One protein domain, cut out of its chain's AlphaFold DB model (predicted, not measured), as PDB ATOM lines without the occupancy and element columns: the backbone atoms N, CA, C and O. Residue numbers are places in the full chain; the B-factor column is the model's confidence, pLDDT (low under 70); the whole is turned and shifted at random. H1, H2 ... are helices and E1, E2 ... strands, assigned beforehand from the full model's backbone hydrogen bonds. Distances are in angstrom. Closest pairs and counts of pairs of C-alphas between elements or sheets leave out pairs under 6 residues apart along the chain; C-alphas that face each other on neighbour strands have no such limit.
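What this domain is: This is residues 5 to 98 of the 98 residues of the protein "kunitz-type serine protease inhibitor long epsilon-dendrotoxin Arg55-like" of Drosophila kikkawai (UniProt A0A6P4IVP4). One long helix, H1, sticks out with its residues 5 to 25 from a small head, where the hairpin of strands E1 and E2 has the short helix H2 packed on it. H2 also meets the last turns of H1, and the still shorter H3 follows it near H1. The printed part has 94 residues, with three named helices and two named strands in the order H1, E1, E2, H2, H3; the two-stranded sheet is antiparallel and the class is mixed, helices and strands. The whole is only just extended, close to loose, with a radius of gyration of the C-alphas of 18.7 A and spans of 66 by 25 by 20 A, the arm of H1 making the length.

How they stand to each other: H1, residues 5 to 37, comes closest to E1, residues 49 to 55, at the C-alphas of Cys 36 and Tyr 54, 5.7 A apart. E1 and E2, residues 60 to 66, form an antiparallel hairpin at 146 degrees, with N 51 and O 64 at 3.0 A and N 62 and O 53 at 2.9 A, within hydrogen-bond range. H2, residues 79 to 86, comes closest to E2 at the C-alphas of Cys 61 and Cys 82, 6.0 A apart. H1 touches H2 with residues 32 to 36 alone, opposite ways at a steep tilt of 41 degrees; the closest C-alphas, of Cys 36 and Cys 86, are 5.8 A apart. H3, residues 88 to 92, and H1 are near each other, with 8 pairs of C-alphas within 10 A. Every O i to N i+4 pair is within hydrogen-bond range in H2, 28 of 29 in H1 and 0 of 1 in H3, where 2 of 2 O i to N i+3 pairs are.

Where its parts are: H1 is 47.5 A long from C-alpha 5 at (-14.096, 12.297, -75.850). E1 measures 18.1 A, E2 17.9 A, H2 10.5 A and H3 7.7 A, ending at C-alpha 92 at (8.614, 10.752, -45.043).

The domain as a whole: The C-alphas of Ser 5 and Arg 46, the two farthest apart, are 66.2 A apart. The printed part has no cut; the links H1 to E1 and E2 to H2 are long. The pLDDT is under 70 in residues 5 to 11, 13 to 23, 89 to 91 and 94 to 98.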
ATOM      1  N   SER A   5     -14.054  13.611 -76.520       56.06
ATOM      2  CA  SER A   5     -14.096  12.297 -75.850       56.06
ATOM      3  C   SER A   5     -12.767  11.528 -75.787       56.06
ATOM      4  O   SER A   5     -12.627  10.668 -74.927       56.06
ATOM      5  N   LEU A   6     -11.777  11.824 -76.638       53.28
ATOM      6  CA  LEU A   6     -10.473  11.129 -76.607       53.28
ATOM      7  C   LEU A   6      -9.464  11.804 -75.665       53.28
ATOM      8  O   LEU A   6      -8.720  11.119 -74.976       53.28
ATOM      9  N   VAL A   7      -9.491  13.140 -75.576       56.03
ATOM     10  CA  VAL A   7      -8.595  13.907 -74.691       56.03
ATOM     11  C   VAL A   7      -8.902  13.615 -73.220       56.03
ATOM     12  O   VAL A   7      -7.986  13.375 -72.446       56.03
ATOM     13  N   ILE A   8     -10.183  13.552 -72.839       59.78
ATOM     14  CA  ILE A   8     -10.594  13.237 -71.460       59.78
ATOM     15  C   ILE A   8     -10.206  11.800 -71.085       59.78
ATOM     16  O   ILE A   8      -9.724  11.580 -69.982       59.78
ATOM     17  N   LEU A   9     -10.351  10.826 -71.992       60.41
ATOM     18  CA  LEU A   9      -9.964   9.437 -71.728       60.41
ATOM     19  C   LEU A   9      -8.439   9.275 -71.582       60.41
ATOM     20  O   LEU A   9      -7.995   8.567 -70.683       60.41
ATOM     21  N   CYS A  10      -7.639   9.964 -72.408       61.28
ATOM     22  CA  CYS A  10      -6.178  10.014 -72.257       61.28
ATOM     23  C   CYS A  10      -5.759  10.668 -70.935       61.28
ATOM     24  O   CYS A  10      -4.934  10.102 -70.225       61.28
ATOM     25  N   LEU A  11      -6.375  11.796 -70.559       62.81
ATOM     26  CA  LEU A  11      -6.119  12.449 -69.273       62.81
ATOM     27  C   LEU A  11      -6.509  11.549 -68.096       62.81
ATOM     28  O   LEU A  11      -5.770  11.474 -67.125       62.81
ATOM     29  N   VAL A  12      -7.624  10.817 -68.177       74.56
ATOM     30  CA  VAL A  12      -8.010   9.847 -67.143       74.56
ATOM     31  C   VAL A  12      -6.988   8.715 -67.051       74.56
ATOM     32  O   VAL A  12      -6.601   8.375 -65.946       74.56
ATOM     33  N   LEU A  13      -6.478   8.168 -68.158       68.81
ATOM     34  CA  LEU A  13      -5.467   7.100 -68.119       68.81
ATOM     35  C   LEU A  13      -4.096   7.579 -67.607       68.81
ATOM     36  O   LEU A  13      -3.476   6.879 -66.809       68.81
ATOM     37  N   GLU A  14      -3.639   8.764 -68.010       68.62
ATOM     38  CA  GLU A  14      -2.380   9.359 -67.535       68.62
ATOM     39  C   GLU A  14      -2.462   9.754 -66.053       68.62
ATOM     40  O   GLU A  14      -1.564   9.437 -65.270       68.62
ATOM     41  N   VAL A  15      -3.574  10.366 -65.631       68.19
ATOM     42  CA  VAL A  15      -3.829  10.704 -64.222       68.19
ATOM     43  C   VAL A  15      -4.053   9.439 -63.387       68.19
ATOM     44  O   VAL A  15      -3.558   9.373 -62.267       68.19
ATOM     45  N   CYS A  16      -4.715   8.403 -63.915       66.31
ATOM     46  CA  CYS A  16      -4.851   7.105 -63.248       66.31
ATOM     47  C   CYS A  16      -3.503   6.400 -63.089       66.31
ATOM     48  O   CYS A  16      -3.268   5.831 -62.032       66.31
ATOM     49  N   ALA A  17      -2.608   6.443 -64.081       65.56
ATOM     50  CA  ALA A  17      -1.274   5.851 -63.969       65.56
ATOM     51  C   ALA A  17      -0.414   6.556 -62.903       65.56
ATOM     52  O   ALA A  17       0.276   5.890 -62.128       65.56
ATOM     53  N   LEU A  18      -0.498   7.891 -62.811       62.12
ATOM     54  CA  LEU A  18       0.168   8.672 -61.762       62.12
ATOM     55  C   LEU A  18      -0.471   8.454 -60.378       62.12
ATOM     56  O   LEU A  18       0.250   8.245 -59.404       62.12
ATOM     57  N   ALA A  19      -1.804   8.407 -60.287       62.09
ATOM     58  CA  ALA A  19      -2.520   8.072 -59.054       62.09
ATOM     59  C   ALA A  19      -2.198   6.645 -58.573       62.09
ATOM     60  O   ALA A  19      -1.957   6.435 -57.388       62.09
ATOM     61  N   TYR A  20      -2.093   5.673 -59.487       58.12
ATOM     62  CA  TYR A  20      -1.707   4.293 -59.171       58.12
ATOM     63  C   TYR A  20      -0.274   4.209 -58.627       58.12
ATOM     64  O   TYR A  20       0.001   3.454 -57.693       58.12
ATOM     65  N   HIS A  21       0.639   5.020 -59.168       58.50
ATOM     66  CA  HIS A  21       1.994   5.155 -58.633       58.50
ATOM     67  C   HIS A  21       1.997   5.697 -57.195       58.50
ATOM     68  O   HIS A  21       2.763   5.216 -56.358       58.50
ATOM     69  N   GLN A  22       1.132   6.667 -56.893       58.03
ATOM     70  CA  GLN A  22       1.050   7.296 -55.574       58.03
ATOM     71  C   GLN A  22       0.425   6.369 -54.515       58.03
ATOM     72  O   GLN A  22       0.941   6.291 -53.399       58.03
ATOM     73  N   GLU A  23      -0.594   5.586 -54.878       67.62
ATOM     74  CA  GLU A  23      -1.196   4.555 -54.015       67.62
ATOM     75  C   GLU A  23      -0.211   3.419 -53.696       67.62
ATOM     76  O   GLU A  23      -0.060   3.011 -52.542       67.62
ATOM     77  N   ALA A  24       0.539   2.936 -54.693       74.19
ATOM     78  CA  ALA A  24       1.533   1.883 -54.483       74.19
ATOM     79  C   ALA A  24       2.652   2.331 -53.524       74.19
ATOM     80  O   ALA A  24       3.047   1.582 -52.628       74.19
ATOM     81  N   VAL A  25       3.130   3.570 -53.663       77.69
ATOM     82  CA  VAL A  25       4.122   4.148 -52.747       77.69
ATOM     83  C   VAL A  25       3.534   4.307 -51.343       77.69
ATOM     84  O   VAL A  25       4.175   3.882 -50.385       77.69
ATOM     85  N   PHE A  26       2.304   4.815 -51.203       81.25
ATOM     86  CA  PHE A  26       1.620   4.918 -49.908       81.25
ATOM     87  C   PHE A  26       1.473   3.558 -49.210       81.25
ATOM     88  O   PHE A  26       1.724   3.450 -48.011       81.25
ATOM     89  N   HIS A  27       1.151   2.495 -49.947       83.19
ATOM     90  CA  HIS A  27       1.066   1.148 -49.385       83.19
ATOM     91  C   HIS A  27       2.414   0.620 -48.875       83.19
ATOM     92  O   HIS A  27       2.461   0.028 -47.794       83.19
ATOM     93  N   LEU A  28       3.513   0.871 -49.594       84.38
ATOM     94  CA  LEU A  28       4.864   0.486 -49.157       84.38
ATOM     95  C   LEU A  28       5.286   1.244 -47.891       84.38
ATOM     96  O   LEU A  28       5.815   0.663 -46.941       84.38
ATOM     97  N   ILE A  29       5.001   2.542 -47.880       83.69
ATOM     98  CA  ILE A  29       5.174   3.476 -46.768       83.69
ATOM     99  C   ILE A  29       4.388   2.957 -45.542       83.69
ATOM    100  O   ILE A  29       4.964   2.678 -44.483       83.69
ATOM    101  N   LYS A  30       3.093   2.684 -45.695       88.06
ATOM    102  CA  LYS A  30       2.241   2.134 -44.635       88.06
ATOM    103  C   LYS A  30       2.750   0.790 -44.112       88.06
ATOM    104  O   LYS A  30       2.856   0.603 -42.906       88.06
ATOM    105  N   GLN A  31       3.121  -0.141 -44.987       91.69
ATOM    106  CA  GLN A  31       3.643  -1.441 -44.566       91.69
ATOM    107  C   GLN A  31       4.927  -1.287 -43.745       91.69
ATOM    108  O   GLN A  31       5.052  -1.876 -42.673       91.69
ATOM    109  N   ARG A  32       5.869  -0.466 -44.218       92.19
ATOM    110  CA  ARG A  32       7.119  -0.166 -43.508       92.19
ATOM    111  C   ARG A  32       6.855   0.428 -42.125       92.19
ATOM    112  O   ARG A  32       7.482   0.001 -41.157       92.19
ATOM    113  N   TYR A  33       5.896   1.349 -42.025       91.81
ATOM    114  CA  TYR A  33       5.464   1.927 -40.754       91.81
ATOM    115  C   TYR A  33       4.966   0.865 -39.767       91.81
ATOM    116  O   TYR A  33       5.455   0.799 -38.639       91.81
ATOM    117  N   GLU A  34       4.051  -0.000 -40.206       93.69
ATOM    118  CA  GLU A  34       3.488  -1.059 -39.363       93.69
ATOM    119  C   GLU A  34       4.558  -2.052 -38.901       93.69
ATOM    120  O   GLU A  34       4.603  -2.420 -37.725       93.69
ATOM    121  N   LEU A  35       5.486  -2.436 -39.787       95.94
ATOM    122  CA  LEU A  35       6.587  -3.329 -39.430       95.94
ATOM    123  C   LEU A  35       7.451  -2.747 -38.311       95.94
ATOM    124  O   LEU A  35       7.738  -3.447 -37.345       95.94
ATOM    125  N   CYS A  36       7.809  -1.467 -38.391       96.06
ATOM    126  CA  CYS A  36       8.601  -0.792 -37.364       96.06
ATOM    127  C   CYS A  36       7.869  -0.657 -36.015       96.06
ATOM    128  O   CYS A  36       8.501  -0.395 -34.994       96.06
ATOM    129  N   ARG A  37       6.543  -0.840 -35.973       95.12
ATOM    130  CA  ARG A  37       5.750  -0.788 -34.733       95.12
ATOM    131  C   ARG A  37       5.554  -2.147 -34.073       95.12
ATOM    132  O   ARG A  37       5.130  -2.192 -32.917       95.12
ATOM    133  N   LEU A  38       5.886  -3.243 -34.755       97.81
ATOM    134  CA  LEU A  38       5.810  -4.577 -34.167       97.81
ATOM    135  C   LEU A  38       6.746  -4.691 -32.948       97.81
ATOM    136  O   LEU A  38       7.837  -4.122 -32.958       97.81
ATOM    137  N   PRO A  39       6.378  -5.452 -31.907       98.00
ATOM    138  CA  PRO A  39       7.261  -5.683 -30.766       98.00
ATOM    139  C   PRO A  39       8.467  -6.546 -31.160       98.00
ATOM    140  O   PRO A  39       8.391  -7.328 -32.110       98.00
ATOM    141  N   ALA A  40       9.559  -6.485 -30.394       98.31
ATOM    142  CA  ALA A  40      10.627  -7.477 -30.505       98.31
ATOM    143  C   ALA A  40      10.056  -8.885 -30.270       98.31
ATOM    144  O   ALA A  40       9.375  -9.124 -29.271       98.31
ATOM    145  N   LYS A  41      10.327  -9.829 -31.177       98.38
ATOM    146  CA  LYS A  41       9.819 -11.203 -31.064       98.38
ATOM    147  C   LYS A  41      10.954 -12.214 -31.093       98.38
ATOM    148  O   LYS A  41      11.501 -12.514 -32.155       98.38
ATOM    149  N   THR A  42      11.266 -12.766 -29.921       98.31
ATOM    150  CA  THR A  42      12.302 -13.793 -29.742       98.31
ATOM    151  C   THR A  42      11.979 -15.069 -30.513       98.31
ATOM    152  O   THR A  42      12.871 -15.637 -31.134       98.31
ATOM    153  N   GLY A  43      10.711 -15.489 -30.551       97.88
ATOM    154  CA  GLY A  43      10.304 -16.773 -31.128       97.88
ATOM    155  C   GLY A  43      10.528 -17.950 -30.174       97.88
ATOM    156  O   GLY A  43      10.651 -17.736 -28.973       97.88
ATOM    157  N   ASN A  44      10.529 -19.182 -30.692       97.88
ATOM    158  CA  ASN A  44      10.441 -20.415 -29.891       97.88
ATOM    159  C   ASN A  44      11.504 -21.484 -30.226       97.88
ATOM    160  O   ASN A  44      11.343 -22.649 -29.863       97.88
ATOM    161  N   CYS A  45      12.584 -21.104 -30.906       98.06
ATOM    162  CA  CYS A  45      13.742 -21.973 -31.117       98.06
ATOM    163  C   CYS A  45      14.731 -21.884 -29.930       98.06
ATOM    164  O   CYS A  45      14.416 -21.306 -28.892       98.06
ATOM    165  N   ARG A  46      15.917 -22.504 -30.040       97.00
ATOM    166  CA  ARG A  46      16.875 -22.658 -28.920       97.00
ATOM    167  C   ARG A  46      18.198 -21.899 -29.087       97.00
ATOM    168  O   ARG A  46      19.107 -22.095 -28.287       97.00
ATOM    169  N   TYR A  47      18.333 -21.067 -30.118       97.44
ATOM    170  CA  TYR A  47      19.539 -20.259 -30.320       97.44
ATOM    171  C   TYR A  47      19.443 -18.926 -29.567       97.44
ATOM    172  O   TYR A  47      18.354 -18.467 -29.257       97.44
ATOM    173  N   ASN A  48      20.578 -18.281 -29.300       97.00
ATOM    174  CA  ASN A  48      20.632 -16.930 -28.733       97.00
ATOM    175  C   ASN A  48      21.330 -16.001 -29.725       97.00
ATOM    176  O   ASN A  48      22.510 -15.686 -29.587       97.00
ATOM    177  N   ILE A  49      20.606 -15.606 -30.772       98.06
ATOM    178  CA  ILE A  49      21.150 -14.790 -31.859       98.06
ATOM    179  C   ILE A  49      20.931 -13.320 -31.519       98.06
ATOM    180  O   ILE A  49      19.795 -12.883 -31.330       98.06
ATOM    181  N   HIS A  50      22.013 -12.545 -31.459       98.19
ATOM    182  CA  HIS A  50      21.917 -11.097 -31.327       98.19
ATOM    183  C   HIS A  50      21.213 -10.494 -32.542       98.19
ATOM    184  O   HIS A  50      21.590 -10.751 -33.685       98.19
ATOM    185  N   ALA A  51      20.208  -9.667 -32.287       98.38
ATOM    186  CA  ALA A  51      19.484  -8.946 -33.316       98.38
ATOM    187  C   ALA A  51      19.075  -7.557 -32.816       98.38
ATOM    188  O   ALA A  51      19.190  -7.234 -31.633       98.38
ATOM    189  N   TRP A  52      18.594  -6.736 -33.739       98.69
ATOM    190  CA  TRP A  52      18.136  -5.376 -33.494       98.69
ATOM    191  C   TRP A  52      16.668  -5.246 -33.872       98.69
ATOM    192  O   TRP A  52      16.235  -5.857 -34.844       98.69
ATOM    193  N   TYR A  53      15.908  -4.453 -33.132       98.56
ATOM    194  CA  TYR A  53      14.538  -4.086 -33.481       98.56
ATOM    195  C   TYR A  53      14.342  -2.591 -33.248       98.56
ATOM    196  O   TYR A  53      15.039  -1.989 -32.427       98.56
ATOM    197  N   TYR A  54      13.401  -1.985 -33.961       98.06
ATOM    198  CA  TYR A  54      13.022  -0.606 -33.704       98.06
ATOM    199  C   TYR A  54      12.010  -0.543 -32.566       98.06
ATOM    200  O   TYR A  54      10.906  -1.082 -32.666       98.06
ATOM    201  N   ASN A  55      12.369   0.149 -31.493       97.50
ATOM    202  CA  ASN A  55      11.462   0.460 -30.409       97.50
ATOM    203  C   ASN A  55      10.747   1.781 -30.723       97.50
ATOM    204  O   ASN A  55      11.301   2.873 -30.594       97.50
ATOM    205  N   HIS A  56       9.484   1.683 -31.136       93.50
ATOM    206  CA  HIS A  56       8.679   2.847 -31.506       93.50
ATOM    207  C   HIS A  56       8.291   3.741 -30.313       93.50
ATOM    208  O   HIS A  56       7.809   4.852 -30.549       93.50
ATOM    209  N   VAL A  57       8.492   3.293 -29.068       93.75
ATOM    210  CA  VAL A  57       8.261   4.088 -27.850       93.75
ATOM    211  C   VAL A  57       9.481   4.959 -27.563       93.75
ATOM    212  O   VAL A  57       9.364   6.178 -27.492       93.75
ATOM    213  N   THR A  58      10.668   4.352 -27.481       95.75
ATOM    214  CA  THR A  58      11.932   5.076 -27.228       95.75
ATOM    215  C   THR A  58      12.480   5.767 -28.472       95.75
ATOM    216  O   THR A  58      13.389   6.593 -28.375       95.75
ATOM    217  N   LYS A  59      11.912   5.441 -29.640       93.25
ATOM    218  CA  LYS A  59      12.304   5.918 -30.966       93.25
ATOM    219  C   LYS A  59      13.728   5.529 -31.370       93.25
ATOM    220  O   LYS A  59      14.345   6.243 -32.162       93.25
ATOM    221  N   LYS A  60      14.233   4.403 -30.865       95.94
ATOM    222  CA  LYS A  60      15.609   3.930 -31.076       95.94
ATOM    223  C   LYS A  60      15.637   2.492 -31.573       95.94
ATOM    224  O   LYS A  60      14.717   1.720 -31.325       95.94
ATOM    225  N   CYS A  61      16.722   2.133 -32.249       97.94
ATOM    226  CA  CYS A  61      17.038   0.742 -32.529       97.94
ATOM    227  C   CYS A  61      17.739   0.118 -31.323       97.94
ATOM    228  O   CYS A  61      18.777   0.596 -30.869       97.94
ATOM    229  N   GLU A  62      17.153  -0.946 -30.793       98.44
ATOM    230  CA  GLU A  62      17.580  -1.598 -29.560       98.44
ATOM    231  C   GLU A  62      17.950  -3.057 -29.825       98.44
ATOM    232  O   GLU A  62      17.433  -3.699 -30.742       98.44
ATOM    233  N   ARG A  63      18.870  -3.591 -29.017       98.31
ATOM    234  CA  ARG A  63      19.298  -4.991 -29.110       98.31
ATOM    235  C   ARG A  63      18.299  -5.907 -28.412       98.31
ATOM    236  O   ARG A  63      17.809  -5.583 -27.336       98.31
ATOM    237  N   PHE A  64      18.074  -7.081 -28.988       98.31
ATOM    238  CA  PHE A  64      17.335  -8.180 -28.367       98.31
ATOM    239  C   PHE A  64      17.903  -9.537 -28.811       98.31
ATOM    240  O   PHE A  64      18.781  -9.604 -29.678       98.31
ATOM    241  N   TYR A  65      17.400 -10.622 -28.221       98.38
ATOM    242  CA  TYR A  65      17.751 -11.986 -28.616       98.38
ATOM    243  C   TYR A  65      16.655 -12.621 -29.469       98.38
ATOM    244  O   TYR A  65      15.487 -12.683 -29.074       98.38
ATOM    245  N   TYR A  66      17.058 -13.132 -30.632       98.56
ATOM    246  CA  TYR A  66      16.245 -13.945 -31.521       98.56
ATOM    247  C   TYR A  66      16.607 -15.423 -31.379       98.56
ATOM    248  O   TYR A  66      17.775 -15.806 -31.414       98.56
ATOM    249  N   SER A  67      15.582 -16.260 -31.269       98.25
ATOM    250  CA  SER A  67      15.737 -17.684 -30.989       98.25
ATOM    251  C   SER A  67      16.162 -18.536 -32.189       98.25
ATOM    252  O   SER A  67      16.485 -19.711 -32.024       98.25
ATOM    253  N   GLY A  68      16.135 -17.972 -33.403       97.69
ATOM    254  CA  GLY A  68      16.419 -18.668 -34.665       97.69
ATOM    255  C   GLY A  68      15.182 -18.953 -35.526       97.69
ATOM    256  O   GLY A  68      15.309 -19.034 -36.746       97.69
ATOM    257  N   CYS A  69      13.979 -19.000 -34.947       97.62
ATOM    258  CA  CYS A  69      12.712 -19.136 -35.683       97.62
ATOM    259  C   CYS A  69      11.573 -18.348 -35.011       97.62
ATOM    260  O   CYS A  69      11.736 -17.848 -33.904       97.62
ATOM    261  N   GLY A  70      10.412 -18.220 -35.666       96.00
ATOM    262  CA  GLY A  70       9.174 -17.733 -35.031       96.00
ATOM    263  C   GLY A  70       9.130 -16.241 -34.660       96.00
ATOM    264  O   GLY A  70       8.248 -15.824 -33.906       96.00
ATOM    265  N   GLY A  71      10.062 -15.434 -35.171       96.81
ATOM    266  CA  GLY A  71      10.120 -13.983 -34.963       96.81
ATOM    267  C   GLY A  71       9.127 -13.206 -35.833       96.81
ATOM    268  O   GLY A  71       8.144 -13.753 -36.329       96.81
ATOM    269  N   ASN A  72       9.375 -11.911 -36.019       98.31
ATOM    270  CA  ASN A  72       8.650 -11.062 -36.970       98.31
ATOM    271  C   ASN A  72       9.637 -10.246 -37.829       98.31
ATOM    272  O   ASN A  72      10.840 -10.514 -37.794       98.31
ATOM    273  N   MET A  73       9.130  -9.301 -38.625       97.50
ATOM    274  CA  MET A  73       9.948  -8.496 -39.543       97.50
ATOM    275  C   MET A  73      10.601  -7.270 -38.888       97.50
ATOM    276  O   MET A  73      11.481  -6.675 -39.500       97.50
ATOM    277  N   ASN A  74      10.252  -6.913 -37.643       98.25
ATOM    278  CA  ASN A  74      10.998  -5.909 -36.872       98.25
ATOM    279  C   ASN A  74      12.247  -6.553 -36.256       98.25
ATOM    280  O   ASN A  74      12.384  -6.680 -35.039       98.25
ATOM    281  N   ARG A  75      13.117  -7.078 -37.122       98.31
ATOM    282  CA  ARG A  75      14.347  -7.772 -36.748       98.31
ATOM    283  C   ARG A  75      15.413  -7.523 -37.804       98.31
ATOM    284  O   ARG A  75      15.279  -7.952 -38.946       98.31
ATOM    285  N   PHE A  76      16.515  -6.933 -37.380       98.31
ATOM    286  CA  PHE A  76      17.648  -6.574 -38.218       98.31
ATOM    287  C   PHE A  76      18.928  -7.180 -37.649       98.31
ATOM    288  O   PHE A  76      19.052  -7.402 -36.444       98.31
ATOM    289  N   TYR A  77      19.893  -7.460 -38.520       97.12
ATOM    290  CA  TYR A  77      21.166  -8.056 -38.111       97.12
ATOM    291  C   TYR A  77      22.134  -7.031 -37.499       97.12
ATOM    292  O   TYR A  77      23.014  -7.401 -36.728       97.12
ATOM    293  N   ASN A  78      21.975  -5.740 -37.809       97.69
ATOM    294  CA  ASN A  78      22.767  -4.654 -37.234       97.69
ATOM    295  C   ASN A  78      21.908  -3.398 -36.980       97.69
ATOM    296  O   ASN A  78      20.790  -3.291 -37.491       97.69
ATOM    297  N   SER A  79      22.440  -2.461 -36.187       97.19
ATOM    298  CA  SER A  79      21.755  -1.209 -35.839       97.19
ATOM    299  C   SER A  79      21.533  -0.319 -37.056       97.19
ATOM    300  O   SER A  79      20.418   0.140 -37.262       97.19
ATOM    301  N   PHE A  80      22.550  -0.153 -37.906       96.50
ATOM    302  CA  PHE A  80      22.483   0.713 -39.085       96.50
ATOM    303  C   PHE A  80      21.291   0.382 -39.993       96.50
ATOM    304  O   PHE A  80      20.547   1.269 -40.384       96.50
ATOM    305  N   ARG A  81      21.048  -0.903 -40.283       96.44
ATOM    306  CA  ARG A  81      19.905  -1.334 -41.101       96.44
ATOM    307  C   ARG A  81      18.568  -1.101 -40.420       96.44
ATOM    308  O   ARG A  81      17.592  -0.823 -41.102       96.44
ATOM    309  N   CYS A  82      18.516  -1.228 -39.098       97.56
ATOM    310  CA  CYS A  82      17.319  -0.894 -38.340       97.56
ATOM    311  C   CYS A  82      17.025   0.613 -38.420       97.56
ATOM    312  O   CYS A  82      15.881   1.004 -38.638       97.56
ATOM    313  N   GLU A  83      18.049   1.455 -38.274       95.38
ATOM    314  CA  GLU A  83      17.915   2.914 -38.295       95.38
ATOM    315  C   GLU A  83      17.549   3.417 -39.693       95.38
ATOM    316  O   GLU A  83      16.563   4.138 -39.842       95.38
ATOM    317  N   ASP A  84      18.254   2.947 -40.721       93.94
ATOM    318  CA  ASP A  84      17.933   3.206 -42.127       93.94
ATOM    319  C   ASP A  84      16.490   2.786 -42.441       93.94
ATOM    320  O   ASP A  84      15.714   3.554 -43.009       93.94
ATOM    321  N   PHE A  85      16.060   1.604 -41.980       94.06
ATOM    322  CA  PHE A  85      14.706   1.122 -42.231       94.06
ATOM    323  C   PHE A  85      13.628   1.885 -41.438       94.06
ATOM    324  O   PHE A  85      12.600   2.223 -42.012       94.06
ATOM    325  N   CYS A  86      13.814   2.213 -40.160       94.25
ATOM    326  CA  CYS A  86      12.719   2.733 -39.325       94.25
ATOM    327  C   CYS A  86      12.813   4.216 -38.941       94.25
ATOM    328  O   CYS A  86      11.789   4.816 -38.608       94.25
ATOM    329  N   ILE A  87      14.002   4.821 -38.958       87.94
ATOM    330  CA  ILE A  87      14.219   6.202 -38.505       87.94
ATOM    331  C   ILE A  87      14.194   7.177 -39.675       87.94
ATOM    332  O   ILE A  87      13.393   8.110 -39.637       87.94
ATOM    333  N   GLU A  88      14.992   6.940 -40.721       75.44
ATOM    334  CA  GLU A  88      15.036   7.812 -41.913       75.44
ATOM    335  C   GLU A  88      13.655   7.956 -42.565       75.44
ATOM    336  O   GLU A  88      13.203   9.036 -42.946       75.44
ATOM    337  N   TYR A  89      12.908   6.857 -42.572       69.44
ATOM    338  CA  TYR A  89      11.545   6.812 -43.071       69.44
ATOM    339  C   TYR A  89      10.569   7.719 -42.312       69.44
ATOM    340  O   TYR A  89       9.602   8.195 -42.900       69.44
ATOM    341  N   ARG A  90      10.816   8.022 -41.030       67.19
ATOM    342  CA  ARG A  90       9.886   8.819 -40.217       67.19
ATOM    343  C   ARG A  90       9.714  10.252 -40.730       67.19
ATOM    344  O   ARG A  90       8.668  10.857 -40.496       67.19
ATOM    345  N   ASN A  91      10.716  10.771 -41.439       68.19
ATOM    346  CA  ASN A  91      10.672  12.091 -42.066       68.19
ATOM    347  C   ASN A  91       9.774  12.118 -43.314       68.19
ATOM    348  O   ASN A  91       9.357  13.187 -43.745       68.19
ATOM    349  N   LEU A  92       9.440  10.943 -43.853       70.81
ATOM    350  CA  LEU A  92       8.614  10.752 -45.043       70.81
ATOM    351  C   LEU A  92       7.196  10.266 -44.710       70.81
ATOM    352  O   LEU A  92       6.450   9.956 -45.630       70.81
ATOM    353  N   ILE A  93       6.819  10.171 -43.428       71.69
ATOM    354  CA  ILE A  93       5.484   9.719 -43.011       71.69
ATOM    355  C   ILE A  93       4.489  10.893 -43.106       71.69
ATOM    356  O   ILE A  93       4.626  11.845 -42.323       71.69
ATOM    357  N   PRO A  94       3.475  10.830 -43.999       68.62
ATOM    358  CA  PRO A  94       2.318  11.718 -43.981       68.62
ATOM    359  C   PRO A  94       1.736  11.907 -42.582       68.62
ATOM    360  O   PRO A  94       1.658  10.962 -41.799       68.62
ATOM    361  N   TYR A  95       1.284  13.123 -42.274       65.62
ATOM    362  CA  TYR A  95       0.697  13.450 -40.968       65.62
ATOM    363  C   TYR A  95      -0.447  12.500 -40.576       65.62
ATOM    364  O   TYR A  95      -0.577  12.147 -39.412       65.62
ATOM    365  N   GLU A  96      -1.196  12.008 -41.560       67.62
ATOM    366  CA  GLU A  96      -2.310  11.069 -41.401       67.62
ATOM    367  C   GLU A  96      -1.912   9.686 -40.843       67.62
ATOM    368  O   GLU A  96      -2.780   8.931 -40.415       67.62
ATOM    369  N   MET A  97      -0.618   9.339 -40.835       66.69
ATOM    370  CA  MET A  97      -0.104   8.066 -40.304       66.69
ATOM    371  C   MET A  97       0.636   8.195 -38.961       66.69
ATOM    372  O   MET A  97       1.067   7.176 -38.418       66.69
ATOM    373  N   LYS A  98       0.830   9.409 -38.428       62.28
ATOM    374  CA  LYS A  98       1.486   9.628 -37.124       62.28
ATOM    375  C   LYS A  98       0.548   9.305 -35.965       62.28
ATOM    376  O   LYS A  98       1.031   8.611 -35.039       62.28
TER     377      LYS A  98